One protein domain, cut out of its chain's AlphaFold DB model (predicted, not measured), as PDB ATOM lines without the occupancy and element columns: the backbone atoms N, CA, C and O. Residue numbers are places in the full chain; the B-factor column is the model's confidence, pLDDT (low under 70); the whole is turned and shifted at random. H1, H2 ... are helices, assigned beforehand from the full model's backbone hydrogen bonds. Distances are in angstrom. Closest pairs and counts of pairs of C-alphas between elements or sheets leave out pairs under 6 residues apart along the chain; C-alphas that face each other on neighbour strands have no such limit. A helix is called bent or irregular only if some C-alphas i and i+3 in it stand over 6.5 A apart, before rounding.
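This is residues 2 to 117 of the 117 residues of the protein "Methyl-viologen-reducing hydrogenase delta" of Desulfobulbaceae bacterium (UniProt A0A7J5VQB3). A helical hairpin of H4 and H5 makes one edge of a flat, all-helix domain, with H1 packed on H5 at a steep angle and H3 leading away from a corner at the end of H5. H2 lies across a gap at the opposite edge, touching no other helix and joined to the rest by residues 14 to 30 before it and residues 49 to 58 after it. The printed part has 116 residues with five named helices, H1 to H5 in order along the chain, and no named strand. It is only just compact, close to loose, with a radius of gyration of the C-alphas of 16.1 A, and the C-alphas span 41 by 38 by 19 A.

H5, the longest helix by residues, runs from residue 97 to 115 and measures 24.8 A from first to last C-alpha, ending at C-alpha 115 at (-6.041, 41.494, -11.236). It is irregular, with C-alphas 107 and 110 lying 7.1 A apart, and it has a kink of 50 degrees near residue 109. H4, residues 76 to 92, also measures 24.8 A. H1, residues 2 to 13, begins at C-alpha 2 at (0.583, 46.644, -28.353) and measures 16.5 A. H3, residues 59 to 73, measures 21.2 A. H2, residues 31 to 48, measures 26.0 A and begins at C-alpha 31 at (-12.593, 52.486, -49.852).

H5 is the hub, touching H1, H3 and H4. H4 and H5 form a helical hairpin, opposite ways at a shallow tilt of 22 degrees; their closest C-alphas, those of Val 78 and Ser 111, are 5.4 A apart. H1 touches H5 at a steep tilt of 51 degrees, the same way, with the C-alphas of Ala 5 and Ser 101 closest at 5.1 A. H3 and H5 touch only at their ends, through residues 71 to 73 and 112 to 115, about perpendicular at 78 degrees; the closest C-alphas, those of Ala 72 and Ala 115, are 4.9 A apart. H1 and H3 are close but not clearly touching, with the C-alphas of Val 10 and Ala 69 closest at 6.5 A. H2 is apart from H1, H3, H4 and H5. Every O i to N i+4 pair is within hydrogen-bond range in H1, H2, H3 and H4; in H5 it is 13 of 15.

The two C-alphas farthest apart, those of Ala 29 and Gly 117, the chain's last residue, are 45.3 A apart. The printed part has no cut. The link from H1 to H2, 17 residues, is long, and residues 27 to 32, of which 31 and 32 belong to H2, stand free. The link from H2 to H3 is short, and those from H3 to H4 and from H4 to H5 are tight. The mean pLDDT of the printed part is 94.7, and no printed residue is under 70.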
ATOM      1  N   GLY A   2       0.534  47.072 -29.771       85.81
ATOM      2  CA  GLY A   2       0.583  46.644 -28.353       85.81
ATOM      3  C   GLY A   2      -0.781  46.556 -27.647       85.81
ATOM      4  O   GLY A   2      -1.040  45.611 -26.913       85.81
ATOM      5  N   VAL A   3      -1.677  47.521 -27.895       91.31
ATOM      6  CA  VAL A   3      -3.039  47.499 -27.321       91.31
ATOM      7  C   VAL A   3      -3.880  46.369 -27.920       91.31
ATOM      8  O   VAL A   3      -4.658  45.763 -27.199       91.31
ATOM      9  N   ASP A   4      -3.685  46.052 -29.205       94.88
ATOM     10  CA  ASP A   4      -4.370  44.928 -29.866       94.88
ATOM     11  C   ASP A   4      -4.033  43.602 -29.172       94.88
ATOM     12  O   ASP A   4      -4.941  42.875 -28.775       94.88
ATOM     13  N   ALA A   5      -2.743  43.350 -28.917       95.06
ATOM     14  CA  ALA A   5      -2.293  42.181 -28.165       95.06
ATOM     15  C   ALA A   5      -2.885  42.134 -26.745       95.06
ATOM     16  O   ALA A   5      -3.355  41.086 -26.309       95.06
ATOM     17  N   LEU A   6      -2.920  43.271 -26.038       95.56
ATOM     18  CA  LEU A   6      -3.487  43.332 -24.689       95.56
ATOM     19  C   LEU A   6      -4.987  43.010 -24.680       95.56
ATOM     20  O   LEU A   6      -5.431  42.227 -23.846       95.56
ATOM     21  N   VAL A   7      -5.769  43.601 -25.590       96.06
ATOM     22  CA  VAL A   7      -7.220  43.365 -25.656       96.06
ATOM     23  C   VAL A   7      -7.508  41.901 -25.970       96.06
ATOM     24  O   VAL A   7      -8.298  41.283 -25.261       96.06
ATOM     25  N   LYS A   8      -6.830  41.323 -26.972       96.00
ATOM     26  CA  LYS A   8      -6.982  39.901 -27.319       96.00
ATOM     27  C   LYS A   8      -6.631  38.989 -26.147       96.00
ATOM     28  O   LYS A   8      -7.429  38.122 -25.799       96.00
ATOM     29  N   LYS A   9      -5.508  39.254 -25.467       95.19
ATOM     30  CA  LYS A   9      -5.122  38.523 -24.254       95.19
ATOM     31  C   LYS A   9      -6.200  38.598 -23.176       95.19
ATOM     32  O   LYS A   9      -6.590  37.565 -22.651       95.19
ATOM     33  N   VAL A  10      -6.699  39.792 -22.856       96.44
ATOM     34  CA  VAL A  10      -7.706  39.967 -21.798       96.44
ATOM     35  C   VAL A  10      -9.010  39.256 -22.148       96.44
ATOM     36  O   VAL A  10      -9.566  38.587 -21.282       96.44
ATOM     37  N   LEU A  11      -9.484  39.353 -23.397       96.06
ATOM     38  CA  LEU A  11     -10.675  38.626 -23.851       96.06
ATOM     39  C   LEU A  11     -10.494  37.116 -23.672       96.06
ATOM     40  O   LEU A  11     -11.346  36.472 -23.058       96.06
ATOM     41  N   LYS A  12      -9.352  36.584 -24.119       95.19
ATOM     42  CA  LYS A  12      -9.000  35.172 -23.962       95.19
ATOM     43  C   LYS A  12      -8.938  34.753 -22.491       95.19
ATOM     44  O   LYS A  12      -9.519  33.731 -22.135       95.19
ATOM     45  N   ASP A  13      -8.300  35.552 -21.638       94.88
ATOM     46  CA  ASP A  13      -8.146  35.270 -20.205       94.88
ATOM     47  C   ASP A  13      -9.503  35.256 -19.467       94.88
ATOM     48  O   ASP A  13      -9.670  34.507 -18.506       94.88
ATOM     49  N   VAL A  14     -10.506  36.022 -19.926       95.19
ATOM     50  CA  VAL A  14     -11.883  35.968 -19.380       95.19
ATOM     51  C   VAL A  14     -12.815  35.002 -20.122       95.19
ATOM     52  O   VAL A  14     -14.008  34.911 -19.814       95.19
ATOM     53  N   GLY A  15     -12.286  34.240 -21.082       95.25
ATOM     54  CA  GLY A  15     -13.024  33.231 -21.841       95.25
ATOM     55  C   GLY A  15     -14.042  33.807 -22.825       95.25
ATOM     56  O   GLY A  15     -15.061  33.173 -23.082       95.25
ATOM     57  N   ILE A  16     -13.790  35.008 -23.344       96.19
ATOM     58  CA  ILE A  16     -14.503  35.571 -24.492       96.19
ATOM     59  C   ILE A  16     -13.642  35.337 -25.730       96.19
ATOM     60  O   ILE A  16     -12.429  35.549 -25.703       96.19
ATOM     61  N   ARG A  17     -14.264  34.912 -26.833       96.50
ATOM     62  CA  ARG A  17     -13.553  34.694 -28.093       96.50
ATOM     63  C   ARG A  17     -12.876  35.975 -28.580       96.50
ATOM     64  O   ARG A  17     -13.544  36.984 -28.813       96.50
ATOM     65  N   GLU A  18     -11.554  35.936 -28.742       96.12
ATOM     66  CA  GLU A  18     -10.753  37.092 -29.169       96.12
ATOM     67  C   GLU A  18     -11.134  37.575 -30.575       96.12
ATOM     68  O   GLU A  18     -10.996  38.755 -30.887       96.12
ATOM     69  N   GLU A  19     -11.725  36.693 -31.385       96.19
ATOM     70  CA  GLU A  19     -12.275  36.974 -32.711       96.19
ATOM     71  C   GLU A  19     -13.456  37.955 -32.684       96.19
ATOM     72  O   GLU A  19     -13.833  38.498 -33.722       96.19
ATOM     73  N   ARG A  20     -14.037  38.230 -31.509       96.38
ATOM     74  CA  ARG A  20     -15.041  39.294 -31.346       96.38
ATOM     75  C   ARG A  20     -14.445  40.700 -31.394       96.38
ATOM     76  O   ARG A  20     -15.192  41.677 -31.397       96.38
ATOM     77  N   TYR A  21     -13.121  40.811 -31.448       96.44
ATOM     78  CA  TYR A  21     -12.387  42.058 -31.579       96.44
ATOM     79  C   TYR A  21     -11.419  41.990 -32.763       96.44
ATOM     80  O   TYR A  21     -10.743  40.991 -32.998       96.44
ATOM     81  N   THR A  22     -11.316  43.085 -33.511       95.19
ATOM     82  CA  THR A  22     -10.300  43.242 -34.550       95.19
ATOM     83  C   THR A  22      -9.853  44.693 -34.623       95.19
ATOM     84  O   THR A  22     -10.661  45.612 -34.472       95.19
ATOM     85  N   LEU A  23      -8.562  44.907 -34.870       95.06
ATOM     86  CA  LEU A  23      -7.991  46.217 -35.151       95.06
ATOM     87  C   LEU A  23      -7.347  46.181 -36.533       95.06
ATOM     88  O   LEU A  23      -6.362  45.478 -36.750       95.06
ATOM     89  N   GLN A  24      -7.905  46.946 -37.466       94.69
ATOM     90  CA  GLN A  24      -7.465  46.979 -38.857       94.69
ATOM     91  C   GLN A  24      -7.288  48.419 -39.326       94.69
ATOM     92  O   GLN A  24      -8.001  49.320 -38.887       94.69
ATOM     93  N   TRP A  25      -6.339  48.621 -40.236       93.25
ATOM     94  CA  TRP A  25      -6.042  49.925 -40.819       93.25
ATOM     95  C   TRP A  25      -6.570  49.996 -42.251       93.25
ATOM     96  O   TRP A  25      -6.360  49.075 -43.049       93.25
ATOM     97  N   ALA A  26      -7.237  51.103 -42.559       96.19
ATOM     98  CA  ALA A  26      -7.609  51.517 -43.903       96.19
ATOM     99  C   ALA A  26      -7.546  53.048 -43.962       96.19
ATOM    100  O   ALA A  26      -8.061  53.730 -43.075       96.19
ATOM    101  N   SER A  27      -6.882  53.584 -44.980       97.00
ATOM    102  CA  SER A  27      -6.848  55.020 -45.247       97.00
ATOM    103  C   SER A  27      -8.108  55.483 -45.989       97.00
ATOM    104  O   SER A  27      -8.855  54.679 -46.548       97.00
ATOM    105  N   ALA A  28      -8.324  56.801 -46.053       95.81
ATOM    106  CA  ALA A  28      -9.456  57.388 -46.777       95.81
ATOM    107  C   ALA A  28      -9.452  57.076 -48.290       95.81
ATOM    108  O   ALA A  28     -10.502  57.109 -48.923       95.81
ATOM    109  N   ALA A  29      -8.289  56.747 -48.865       97.62
ATOM    110  CA  ALA A  29      -8.152  56.367 -50.271       97.62
ATOM    111  C   ALA A  29      -8.460  54.879 -50.536       97.62
ATOM    112  O   ALA A  29      -8.584  54.467 -51.685       97.62
ATOM    113  N   GLU A  30      -8.604  54.058 -49.493       97.56
ATOM    114  CA  GLU A  30      -8.757  52.604 -49.600       97.56
ATOM    115  C   GLU A  30     -10.208  52.149 -49.375       97.56
ATOM    116  O   GLU A  30     -10.472  51.185 -48.650       97.56
ATOM    117  N   ALA A  31     -11.174  52.820 -50.009       97.50
ATOM    118  CA  ALA A  31     -12.593  52.486 -49.852       97.50
ATOM    119  C   ALA A  31     -12.913  50.990 -50.100       97.50
ATOM    120  O   ALA A  31     -13.595  50.394 -49.262       97.50
ATOM    121  N   PRO A  32     -12.375  50.318 -51.144       98.12
ATOM    122  CA  PRO A  32     -12.607  48.883 -51.333       98.12
ATOM    123  C   PRO A  32     -12.080  48.016 -50.179       98.12
ATOM    124  O   PRO A  32     -12.736  47.053 -49.785       98.12
ATOM    125  N   ARG A  33     -10.921  48.364 -49.598       97.69
ATOM    126  CA  ARG A  33     -10.339  47.647 -48.450       97.69
ATOM    127  C   ARG A  33     -11.222  47.798 -47.219       97.69
ATOM    128  O   ARG A  33     -11.481  46.810 -46.542       97.69
ATOM    129  N   PHE A  34     -11.695  49.014 -46.941       97.56
ATOM    130  CA  PHE A  34     -12.595  49.270 -45.817       97.56
ATOM    131  C   PHE A  34     -13.855  48.405 -45.908       97.56
ATOM    132  O   PHE A  34     -14.177  47.698 -44.954       97.56
ATOM    133  N   VAL A  35     -14.510  48.388 -47.077       98.19
ATOM    134  CA  VAL A  35     -15.692  47.545 -47.314       98.19
ATOM    135  C   VAL A  35     -15.366  46.075 -47.042       98.19
ATOM    136  O   VAL A  35     -16.062  45.440 -46.257       98.19
ATOM    137  N   GLN A  36     -14.270  45.551 -47.599       98.38
ATOM    138  CA  GLN A  36     -13.865  44.158 -47.375       98.38
ATOM    139  C   GLN A  36     -13.621  43.831 -45.894       98.38
ATOM    140  O   GLN A  36     -14.045  42.776 -45.426       98.38
ATOM    141  N   LEU A  37     -12.944  44.714 -45.152       97.88
ATOM    142  CA  LEU A  37     -12.649  44.510 -43.731       97.88
ATOM    143  C   LEU A  37     -13.932  44.451 -42.891       97.88
ATOM    144  O   LEU A  37     -14.080  43.547 -42.068       97.88
ATOM    145  N   ILE A  38     -14.868  45.377 -43.120       97.69
ATOM    146  CA  ILE A  38     -16.145  45.416 -42.397       97.69
ATOM    147  C   ILE A  38     -17.022  44.217 -42.759       97.69
ATOM    148  O   ILE A  38     -17.601  43.601 -41.862       97.69
ATOM    149  N   THR A  39     -17.097  43.850 -44.042       98.38
ATOM    150  CA  THR A  39     -17.865  42.683 -44.495       98.38
ATOM    151  C   THR A  39     -17.360  41.406 -43.833       98.38
ATOM    152  O   THR A  39     -18.145  40.729 -43.173       98.38
ATOM    153  N   ARG A  40     -16.048  41.134 -43.901       98.31
ATOM    154  CA  ARG A  40     -15.445  39.938 -43.290       98.31
ATOM    155  C   ARG A  40     -15.662  39.883 -41.785       98.31
ATOM    156  O   ARG A  40     -16.024  38.841 -41.253       98.31
ATOM    157  N   PHE A  41     -15.474  41.005 -41.087       98.25
ATOM    158  CA  PHE A  41     -15.726  41.046 -39.648       98.25
ATOM    159  C   PHE A  41     -17.204  40.793 -39.329       98.25
ATOM    160  O   PHE A  41     -17.519  40.043 -38.413       98.25
ATOM    161  N   THR A  42     -18.125  41.354 -40.115       98.19
ATOM    162  CA  THR A  42     -19.567  41.136 -39.933       98.19
ATOM    163  C   THR A  42     -19.955  39.673 -40.147       98.19
ATOM    164  O   THR A  42     -20.749  39.138 -39.377       98.19
ATOM    165  N   GLU A  43     -19.408  39.025 -41.174       98.38
ATOM    166  CA  GLU A  43     -19.601  37.592 -41.436       98.38
ATOM    167  C   GLU A  43     -19.085  36.750 -40.268       98.38
ATOM    168  O   GLU A  43     -19.838  35.955 -39.713       98.38
ATOM    169  N   GLN A  44     -17.868  37.030 -39.801       97.81
ATOM    170  CA  GLN A  44     -17.281  36.370 -38.638       97.81
ATOM    171  C   GLN A  44     -18.166  36.520 -37.389       97.81
ATOM    172  O   GLN A  44     -18.468  35.532 -36.730       97.81
ATOM    173  N   ILE A  45     -18.663  37.722 -37.068       97.81
ATOM    174  CA  ILE A  45     -19.564  37.908 -35.916       97.81
ATOM    175  C   ILE A  45     -20.894  37.157 -36.096       97.81
ATOM    176  O   ILE A  45     -21.424  36.629 -35.119       97.81
ATOM    177  N   LYS A  46     -21.430  37.073 -37.321       97.75
ATOM    178  CA  LYS A  46     -22.644  36.288 -37.601       97.75
ATOM    179  C   LYS A  46     -22.422  34.796 -37.356       97.75
ATOM    180  O   LYS A  46     -23.292  34.165 -36.766       97.75
ATOM    181  N   GLU A  47     -21.271  34.256 -37.751       97.25
ATOM    182  CA  GLU A  47     -20.894  32.860 -37.491       97.25
ATOM    183  C   GLU A  47     -20.733  32.572 -35.992       97.25
ATOM    184  O   GLU A  47     -21.139  31.515 -35.512       97.25
ATOM    185  N   LEU A  48     -20.194  33.529 -35.228       96.94
ATOM    186  CA  LEU A  48     -20.093  33.442 -33.766       96.94
ATOM    187  C   LEU A  48     -21.442  33.564 -33.046       96.94
ATOM    188  O   LEU A  48     -21.551  33.212 -31.869       96.94
ATOM    189  N   GLY A  49     -22.441  34.144 -33.709       96.69
ATOM    190  CA  GLY A  49     -23.713  34.504 -33.101       96.69
ATOM    191  C   GLY A  49     -23.591  35.557 -31.983       96.69
ATOM    192  O   GLY A  49     -22.518  36.135 -31.747       96.69
ATOM    193  N   PRO A  50     -24.707  35.832 -31.282       95.69
ATOM    194  CA  PRO A  50     -24.744  36.662 -30.083       95.69
ATOM    195  C   PRO A  50     -23.608  36.366 -29.099       95.69
ATOM    196  O   PRO A  50     -23.211  35.219 -28.887       95.69
ATOM    197  N   ILE A  51     -23.089  37.421 -28.473       94.44
ATOM    198  CA  ILE A  51     -22.052  37.289 -27.450       94.44
ATOM    199  C   ILE A  51     -22.557  36.440 -26.276       94.44
ATOM    200  O   ILE A  51     -23.680  36.623 -25.811       94.44
ATOM    201  N   GLY A  52     -21.736  35.490 -25.827       92.56
ATOM    202  CA  GLY A  52     -22.104  34.483 -24.834       92.56
ATOM    203  C   GLY A  52     -22.531  33.153 -25.455       92.56
ATOM    204  O   GLY A  52     -22.295  32.117 -24.845       92.56
ATOM    205  N   GLN A  53     -23.074  33.132 -26.680       93.69
ATOM    206  CA  GLN A  53     -23.538  31.886 -27.301       93.69
ATOM    207  C   GLN A  53     -22.375  30.981 -27.723       93.69
ATOM    208  O   GLN A  53     -22.324  29.826 -27.306       93.69
ATOM    209  N   ALA A  54     -21.425  31.497 -28.510       93.00
ATOM    210  CA  ALA A  54     -20.230  30.733 -28.891       93.00
ATOM    211  C   ALA A  54     -19.322  30.419 -27.691       93.00
ATOM    212  O   ALA A  54     -18.540  29.476 -27.739       93.00
ATOM    213  N   GLU A  55     -19.418  31.214 -26.627       92.62
ATOM    214  CA  GLU A  55     -18.687  31.020 -25.378       92.62
ATOM    215  C   GLU A  55     -19.369  30.022 -24.424       92.62
ATOM    216  O   GLU A  55     -18.741  29.585 -23.463       92.62
ATOM    217  N   GLY A  56     -20.642  29.674 -24.661       94.12
ATOM    218  CA  GLY A  56     -21.434  28.818 -23.771       94.12
ATOM    219  C   GLY A  56     -21.750  29.455 -22.413       94.12
ATOM    220  O   GLY A  56     -21.806  28.749 -21.411       94.12
ATOM    221  N   LEU A  57     -21.921  30.780 -22.363       94.00
ATOM    222  CA  LEU A  57     -22.110  31.556 -21.134       94.00
ATOM    223  C   LEU A  57     -23.540  32.069 -20.994       94.00
ATOM    224  O   LEU A  57     -24.141  32.551 -21.957       94.00
ATOM    225  N   SER A  58     -24.050  32.054 -19.762       95.12
ATOM    226  CA  SER A  58     -25.251  32.813 -19.406       95.12
ATOM    227  C   SER A  58     -25.001  34.324 -19.479       95.12
ATOM    228  O   SER A  58     -23.861  34.807 -19.483       95.12
ATOM    229  N   LYS A  59     -26.082  35.108 -19.513       93.12
ATOM    230  CA  LYS A  59     -25.997  36.574 -19.561       93.12
ATOM    231  C   LYS A  59     -25.334  37.137 -18.300       93.12
ATOM    232  O   LYS A  59     -24.571  38.102 -18.375       93.12
ATOM    233  N   GLU A  60     -25.614  36.530 -17.156       94.81
ATOM    234  CA  GLU A  60     -25.092  36.903 -15.846       94.81
ATOM    235  C   GLU A  60     -23.582  36.638 -15.771       94.81
ATOM    236  O   GLU A  60     -22.817  37.534 -15.411       94.81
ATOM    237  N   GLU A  61     -23.135  35.452 -16.199       94.94
ATOM    238  CA  GLU A  61     -21.711  35.094 -16.252       94.94
ATOM    239  C   GLU A  61     -20.934  35.963 -17.240       94.94
ATOM    240  O   GLU A  61     -19.831  36.418 -16.929       94.94
ATOM    241  N   LEU A  62     -21.508  36.220 -18.419       95.69
ATOM    242  CA  LEU A  62     -20.906  37.102 -19.412       95.69
ATOM    243  C   LEU A  62     -20.696  38.504 -18.833       95.69
ATOM    244  O   LEU A  62     -19.603  39.063 -18.924       95.69
ATOM    245  N   THR A  63     -21.733  39.057 -18.206       95.12
ATOM    246  CA  THR A  63     -21.677  40.389 -17.594       95.12
ATOM    247  C   THR A  63     -20.625  40.434 -16.488       95.12
ATOM    248  O   THR A  63     -19.814  41.359 -16.443       95.12
ATOM    249  N   ALA A  64     -20.573  39.408 -15.633       95.81
ATOM    250  CA  ALA A  64     -19.566  39.300 -14.581       95.81
ATOM    251  C   ALA A  64     -18.135  39.247 -15.147       95.81
ATOM    252  O   ALA A  64     -17.256  39.961 -14.662       95.81
ATOM    253  N   ARG A  65     -17.897  38.463 -16.206       95.12
ATOM    254  CA  ARG A  65     -16.588  38.350 -16.876       95.12
ATOM    255  C   ARG A  65     -16.152  39.654 -17.534       95.12
ATOM    256  O   ARG A  65     -15.001  40.050 -17.373       95.12
ATOM    257  N   ILE A  66     -17.061  40.349 -18.219       94.69
ATOM    258  CA  ILE A  66     -16.772  41.654 -18.833       94.69
ATOM    259  C   ILE A  66     -16.439  42.691 -17.756       94.69
ATOM    260  O   ILE A  66     -15.461  43.421 -17.897       94.69
ATOM    261  N   HIS A  67     -17.196  42.740 -16.655       95.56
ATOM    262  CA  HIS A  67     -16.880  43.639 -15.543       95.56
ATOM    263  C   HIS A  67     -15.538  43.303 -14.890       95.56
ATOM    264  O   HIS A  67     -14.770  44.214 -14.587       95.56
ATOM    265  N   LYS A  68     -15.220  42.014 -14.724       95.44
ATOM    266  CA  LYS A  68     -13.922  41.571 -14.204       95.44
ATOM    267  C   LYS A  68     -12.775  41.988 -15.130       95.44
ATOM    268  O   LYS A  68     -11.797  42.563 -14.659       95.44
ATOM    269  N   ALA A  69     -12.925  41.785 -16.440       95.50
ATOM    270  CA  ALA A  69     -11.972  42.258 -17.445       95.50
ATOM    271  C   ALA A  69     -11.773  43.778 -17.360       95.50
ATOM    272  O   ALA A  69     -10.639  44.254 -17.318       95.50
ATOM    273  N   LEU A  70     -12.876  44.533 -17.296       95.62
ATOM    274  CA  LEU A  70     -12.856  45.990 -17.219       95.62
ATOM    275  C   LEU A  70     -12.154  46.484 -15.948       95.62
ATOM    276  O   LEU A  70     -11.333  47.398 -16.024       95.62
ATOM    277  N   ALA A  71     -12.442  45.872 -14.799       95.81
ATOM    278  CA  ALA A  71     -11.783  46.186 -13.536       95.81
ATOM    279  C   ALA A  71     -10.274  45.907 -13.613       95.81
ATOM    280  O   ALA A  71      -9.482  46.767 -13.231       95.81
ATOM    281  N   ALA A  72      -9.875  44.768 -14.187       95.06
ATOM    282  CA  ALA A  72      -8.471  44.402 -14.329       95.06
ATOM    283  C   ALA A  72      -7.690  45.388 -15.207       95.06
ATOM    284  O   ALA A  72      -6.639  45.876 -14.801       95.06
ATOM    285  N   VAL A  73      -8.205  45.761 -16.383       94.12
ATOM    286  CA  VAL A  73      -7.519  46.753 -17.243       94.12
ATOM    287  C   VAL A  73      -7.569  48.175 -16.671       94.12
ATOM    288  O   VAL A  73      -6.736  49.019 -17.013       94.12
ATOM    289  N   SER A  74      -8.522  48.440 -15.773       93.38
ATOM    290  CA  SER A  74      -8.635  49.694 -15.022       93.38
ATOM    291  C   SER A  74      -7.762  49.723 -13.763       93.38
ATOM    292  O   SER A  74      -7.682  50.767 -13.109       93.38
ATOM    293  N   ASP A  75      -7.065  48.639 -13.431       95.75
ATOM    294  CA  ASP A  75      -6.121  48.624 -12.322       95.75
ATOM    295  C   ASP A  75      -4.840  49.402 -12.666       95.75
ATOM    296  O   ASP A  75      -4.295  49.357 -13.777       95.75
ATOM    297  N   GLN A  76      -4.327  50.143 -11.684       94.88
ATOM    298  CA  GLN A  76      -3.137  50.966 -11.869       94.88
ATOM    299  C   GLN A  76      -1.886  50.120 -12.144       94.88
ATOM    300  O   GLN A  76      -1.069  50.514 -12.980       94.88
ATOM    301  N   LYS A  77      -1.716  48.971 -11.476       93.56
ATOM    302  CA  LYS A  77      -0.541  48.107 -11.665       93.56
ATOM    303  C   LYS A  77      -0.561  47.479 -13.052       93.56
ATOM    304  O   LYS A  77       0.486  47.430 -13.696       93.56
ATOM    305  N   VAL A  78      -1.737  47.081 -13.542       94.44
ATOM    306  CA  VAL A  78      -1.913  46.598 -14.923       94.44
ATOM    307  C   VAL A  78      -1.524  47.688 -15.927       94.44
ATOM    308  O   VAL A  78      -0.689  47.444 -16.800       94.44
ATOM    309  N   ARG A  79      -2.010  48.927 -15.766       93.25
ATOM    310  CA  ARG A  79      -1.610  50.044 -16.647       93.25
ATOM    311  C   ARG A  79      -0.106  50.330 -16.622       93.25
ATOM    312  O   ARG A  79       0.491  50.570 -17.673       93.25
ATOM    313  N   ILE A  80       0.524  50.295 -15.445       94.62
ATOM    314  CA  ILE A  80       1.975  50.503 -15.304       94.62
ATOM    315  C   ILE A  80       2.757  49.370 -15.984       94.62
ATOM    316  O   ILE A  80       3.714  49.644 -16.714       94.62
ATOM    317  N   ALA A  81       2.340  48.114 -15.793       95.12
ATOM    318  CA  ALA A  81       2.951  46.955 -16.441       95.12
ATOM    319  C   ALA A  81       2.888  47.074 -17.971       95.12
ATOM    320  O   ALA A  81       3.899  46.882 -18.648       95.12
ATOM    321  N   PHE A  82       1.748  47.516 -18.509       95.81
ATOM    322  CA  PHE A  82       1.603  47.749 -19.944       95.81
ATOM    323  C   PHE A  82       2.518  48.877 -20.442       95.81
ATOM    324  O   PHE A  82       3.171  48.755 -21.481       95.81
ATOM    325  N   GLY A  83       2.664  49.954 -19.663       94.75
ATOM    326  CA  GLY A  83       3.654  51.001 -19.926       94.75
ATOM    327  C   GLY A  83       5.090  50.462 -20.001       94.75
ATOM    328  O   GLY A  83       5.857  50.862 -20.874       94.75
ATOM    329  N   SER A  84       5.454  49.511 -19.140       95.06
ATOM    330  CA  SER A  84       6.751  48.822 -19.202       95.06
ATOM    331  C   SER A  84       6.885  47.947 -20.455       95.06
ATOM    332  O   SER A  84       7.910  47.996 -21.138       95.06
ATOM    333  N   ALA A  85       5.832  47.209 -20.822       95.12
ATOM    334  CA  ALA A  85       5.813  46.385 -22.028       95.12
ATOM    335  C   ALA A  85       6.020  47.213 -23.303       95.12
ATOM    336  O   ALA A  85       6.870  46.890 -24.129       95.12
ATOM    337  N   THR A  86       5.330  48.348 -23.424       94.38
ATOM    338  CA  THR A  86       5.500  49.245 -24.578       94.38
ATOM    339  C   THR A  86       6.899  49.864 -24.658       94.38
ATOM    340  O   THR A  86       7.411  50.063 -25.760       94.38
ATOM    341  N   LYS A  87       7.557  50.134 -23.520       95.31
ATOM    342  CA  LYS A  87       8.964  50.573 -23.494       95.31
ATOM    343  C   LYS A  87       9.913  49.490 -24.005       95.31
ATOM    344  O   LYS A  87      10.850  49.825 -24.721       95.31
ATOM    345  N   ALA A  88       9.666  48.225 -23.667       95.00
ATOM    346  CA  ALA A  88      10.474  47.108 -24.155       95.00
ATOM    347  C   ALA A  88      10.347  46.940 -25.674       95.00
ATOM    348  O   ALA A  88      11.360  46.992 -26.360       95.00
ATOM    349  N   VAL A  89       9.118  46.918 -26.208       95.12
ATOM    350  CA  VAL A  89       8.881  46.885 -27.667       95.12
ATOM    351  C   VAL A  89       9.649  48.001 -28.388       95.12
ATOM    352  O   VAL A  89      10.296  47.766 -29.405       95.12
ATOM    353  N   ARG A  90       9.616  49.229 -27.848       94.31
ATOM    354  CA  ARG A  90      10.346  50.372 -28.425       94.31
ATOM    355  C   ARG A  90      11.860  50.197 -28.390       94.31
ATOM    356  O   ARG A  90      12.522  50.642 -29.319       94.31
ATOM    357  N   LYS A  91      12.395  49.614 -27.316       96.00
ATOM    358  CA  LYS A  91      13.831  49.361 -27.169       96.00
ATOM    359  C   LYS A  91      14.312  48.331 -28.189       96.00
ATOM    360  O   LYS A  91      15.380  48.515 -28.759       96.00
ATOM    361  N   ASP A  92      13.514  47.294 -28.418       94.94
ATOM    362  CA  ASP A  92      13.862  46.214 -29.341       94.94
ATOM    363  C   ASP A  92      13.714  46.644 -30.806       94.94
ATOM    364  O   ASP A  92      14.377  46.093 -31.677       94.94
ATOM    365  N   ALA A  93      12.869  47.648 -31.079       94.19
ATOM    366  CA  ALA A  93      12.619  48.215 -32.407       94.19
ATOM    367  C   ALA A  93      12.127  47.195 -33.459       94.19
ATOM    368  O   ALA A  93      12.233  47.433 -34.664       94.19
ATOM    369  N   ILE A  94      11.535  46.086 -33.007       94.69
ATOM    370  CA  ILE A  94      10.912  45.061 -33.849       94.69
ATOM    371  C   ILE A  94       9.391  45.277 -33.827       94.69
ATOM    372  O   ILE A  94       8.748  45.182 -32.780       94.69
ATOM    373  N   TRP A  95       8.809  45.587 -34.990       92.31
ATOM    374  CA  TRP A  95       7.409  46.024 -35.127       92.31
ATOM    375  C   TRP A  95       6.450  44.951 -35.667       92.31
ATOM    376  O   TRP A  95       5.358  45.271 -36.132       92.31
ATOM    377  N   THR A  96       6.848  43.683 -35.624       94.19
ATOM    378  CA  THR A  96       6.006  42.549 -36.031       94.19
ATOM    379  C   THR A  96       4.932  42.256 -34.980       94.19
ATOM    380  O   THR A  96       5.167  42.430 -33.781       94.19
ATOM    381  N   ASN A  97       3.759  41.775 -35.400       91.44
ATOM    382  CA  ASN A  97       2.662  41.476 -34.471       91.44
ATOM    383  C   ASN A  97       3.013  40.339 -33.503       91.44
ATOM    384  O   ASN A  97       2.561  40.360 -32.361       91.44
ATOM    385  N   GLU A  98       3.831  39.391 -33.950       93.69
ATOM    386  CA  GLU A  98       4.283  38.218 -33.205       93.69
ATOM    387  C   GLU A  98       5.136  38.666 -32.010       93.69
ATOM    388  O   GLU A  98       4.713  38.516 -30.867       93.69
ATOM    389  N   HIS A  99       6.245  39.365 -32.278       94.44
ATOM    390  CA  HIS A  99       7.133  39.931 -31.250       94.44
ATOM    391  C   HIS A  99       6.402  40.830 -30.245       94.44
ATOM    392  O   HIS A  99       6.608  40.758 -29.033       94.44
ATOM    393  N   ILE A 100       5.506  41.693 -30.732       94.94
ATOM    394  CA  ILE A 100       4.742  42.588 -29.856       94.94
ATOM    395  C   ILE A 100       3.792  41.792 -28.959       94.94
ATOM    396  O   ILE A 100       3.671  42.107 -27.774       94.94
ATOM    397  N   SER A 101       3.129  40.775 -29.511       94.06
ATOM    398  CA  SER A 101       2.254  39.885 -28.747       94.06
ATOM    399  C   SER A 101       3.033  39.115 -27.690       94.06
ATOM    400  O   SER A 101       2.584  39.052 -26.552       94.06
ATOM    401  N   GLU A 102       4.211  38.596 -28.025       95.19
ATOM    402  CA  GLU A 102       5.089  37.890 -27.088       95.19
ATOM    403  C   GLU A 102       5.464  38.774 -25.894       95.19
ATOM    404  O   GLU A 102       5.189  38.408 -24.750       95.19
ATOM    405  N   ILE A 103       5.975  39.986 -26.143       95.31
ATOM    406  CA  ILE A 103       6.367  40.915 -25.071       95.31
ATOM    407  C   ILE A 103       5.179  41.307 -24.198       95.31
ATOM    408  O   ILE A 103       5.304  41.389 -22.970       95.31
ATOM    409  N   VAL A 104       4.035  41.613 -24.817       94.38
ATOM    410  CA  VAL A 104       2.828  41.978 -24.072       94.38
ATOM    411  C   VAL A 104       2.363  40.791 -23.236       94.38
ATOM    412  O   VAL A 104       2.099  40.969 -22.052       94.38
ATOM    413  N   ASN A 105       2.321  39.583 -23.791       92.75
ATOM    414  CA  ASN A 105       1.882  38.399 -23.062       92.75
ATOM    415  C   ASN A 105       2.787  38.107 -21.862       92.75
ATOM    416  O   ASN A 105       2.276  37.982 -20.750       92.75
ATOM    417  N   GLU A 106       4.106  38.091 -22.063       93.75
ATOM    418  CA  GLU A 106       5.095  37.815 -21.015       93.75
ATOM    419  C   GLU A 106       5.024  38.852 -19.883       93.75
ATOM    420  O   GLU A 106       4.941  38.524 -18.698       93.75
ATOM    421  N   LYS A 107       5.024  40.144 -20.226       92.50
ATOM    422  CA  LYS A 107       5.094  41.212 -19.216       92.50
ATOM    423  C   LYS A 107       3.770  41.470 -18.512       92.50
ATOM    424  O   LYS A 107       3.778  41.995 -17.397       92.50
ATOM    425  N   MET A 108       2.651  41.126 -19.145       92.62
ATOM    426  CA  MET A 108       1.320  41.312 -18.569       92.62
ATOM    427  C   MET A 108       0.835  40.098 -17.777       92.62
ATOM    428  O   MET A 108      -0.112  40.242 -17.013       92.62
ATOM    429  N   GLU A 109       1.473  38.931 -17.902       90.00
ATOM    430  CA  GLU A 109       1.033  37.685 -17.262       90.00
ATOM    431  C   GLU A 109       0.818  37.842 -15.750       90.00
ATOM    432  O   GLU A 109      -0.275  37.594 -15.247       90.00
ATOM    433  N   LYS A 110       1.823  38.343 -15.023       89.94
ATOM    434  CA  LYS A 110       1.750  38.481 -13.558       89.94
ATOM    435  C   LYS A 110       0.711  39.506 -13.106       89.94
ATOM    436  O   LYS A 110      -0.008  39.269 -12.135       89.94
ATOM    437  N   SER A 111       0.649  40.659 -13.776       92.00
ATOM    438  CA  SER A 111      -0.256  41.746 -13.384       92.00
ATOM    439  C   SER A 111      -1.708  41.402 -13.699       92.00
ATOM    440  O   SER A 111      -2.570  41.623 -12.852       92.00
ATOM    441  N   LEU A 112      -1.971  40.796 -14.861       90.94
ATOM    442  CA  LEU A 112      -3.301  40.328 -15.235       90.94
ATOM    443  C   LEU A 112      -3.741  39.140 -14.385       90.94
ATOM    444  O   LEU A 112      -4.862  39.173 -13.901       90.94
ATOM    445  N   ALA A 113      -2.881  38.156 -14.108       89.50
ATOM    446  CA  ALA A 113      -3.233  37.048 -13.215       89.50
ATOM    447  C   ALA A 113      -3.589  37.532 -11.800       89.50
ATOM    448  O   ALA A 113      -4.499  37.001 -11.179       89.50
ATOM    449  N   THR A 114      -2.914  38.576 -11.306       89.19
ATOM    450  CA  THR A 114      -3.235  39.177 -10.000       89.19
ATOM    451  C   THR A 114      -4.554  39.950 -10.031       89.19
ATOM    452  O   THR A 114      -5.303  39.915  -9.066       89.19
ATOM    453  N   ALA A 115      -4.835  40.673 -11.117       86.94
ATOM    454  CA  ALA A 115      -6.041  41.494 -11.236       86.94
ATOM    455  C   ALA A 115      -7.291  40.689 -11.651       86.94
ATOM    456  O   ALA A 115      -8.416  41.111 -11.393       86.94
ATOM    457  N   LEU A 116      -7.088  39.546 -12.311       85.31
ATOM    458  CA  LEU A 116      -8.115  38.589 -12.723       85.31
ATOM    459  C   LEU A 116      -8.236  37.394 -11.765       85.31
ATOM    460  O   LEU A 116      -9.082  36.537 -12.011       85.31
ATOM    461  N   GLY A 117      -7.423  37.307 -10.711       72.12
ATOM    462  CA  GLY A 117      -7.646  36.394  -9.586       72.12
ATOM    463  C   GLY A 117      -8.781  36.932  -8.742       72.12
ATOM    464  O   GLY A 117      -9.889  36.351  -8.822       72.12
TER     465      GLY A 117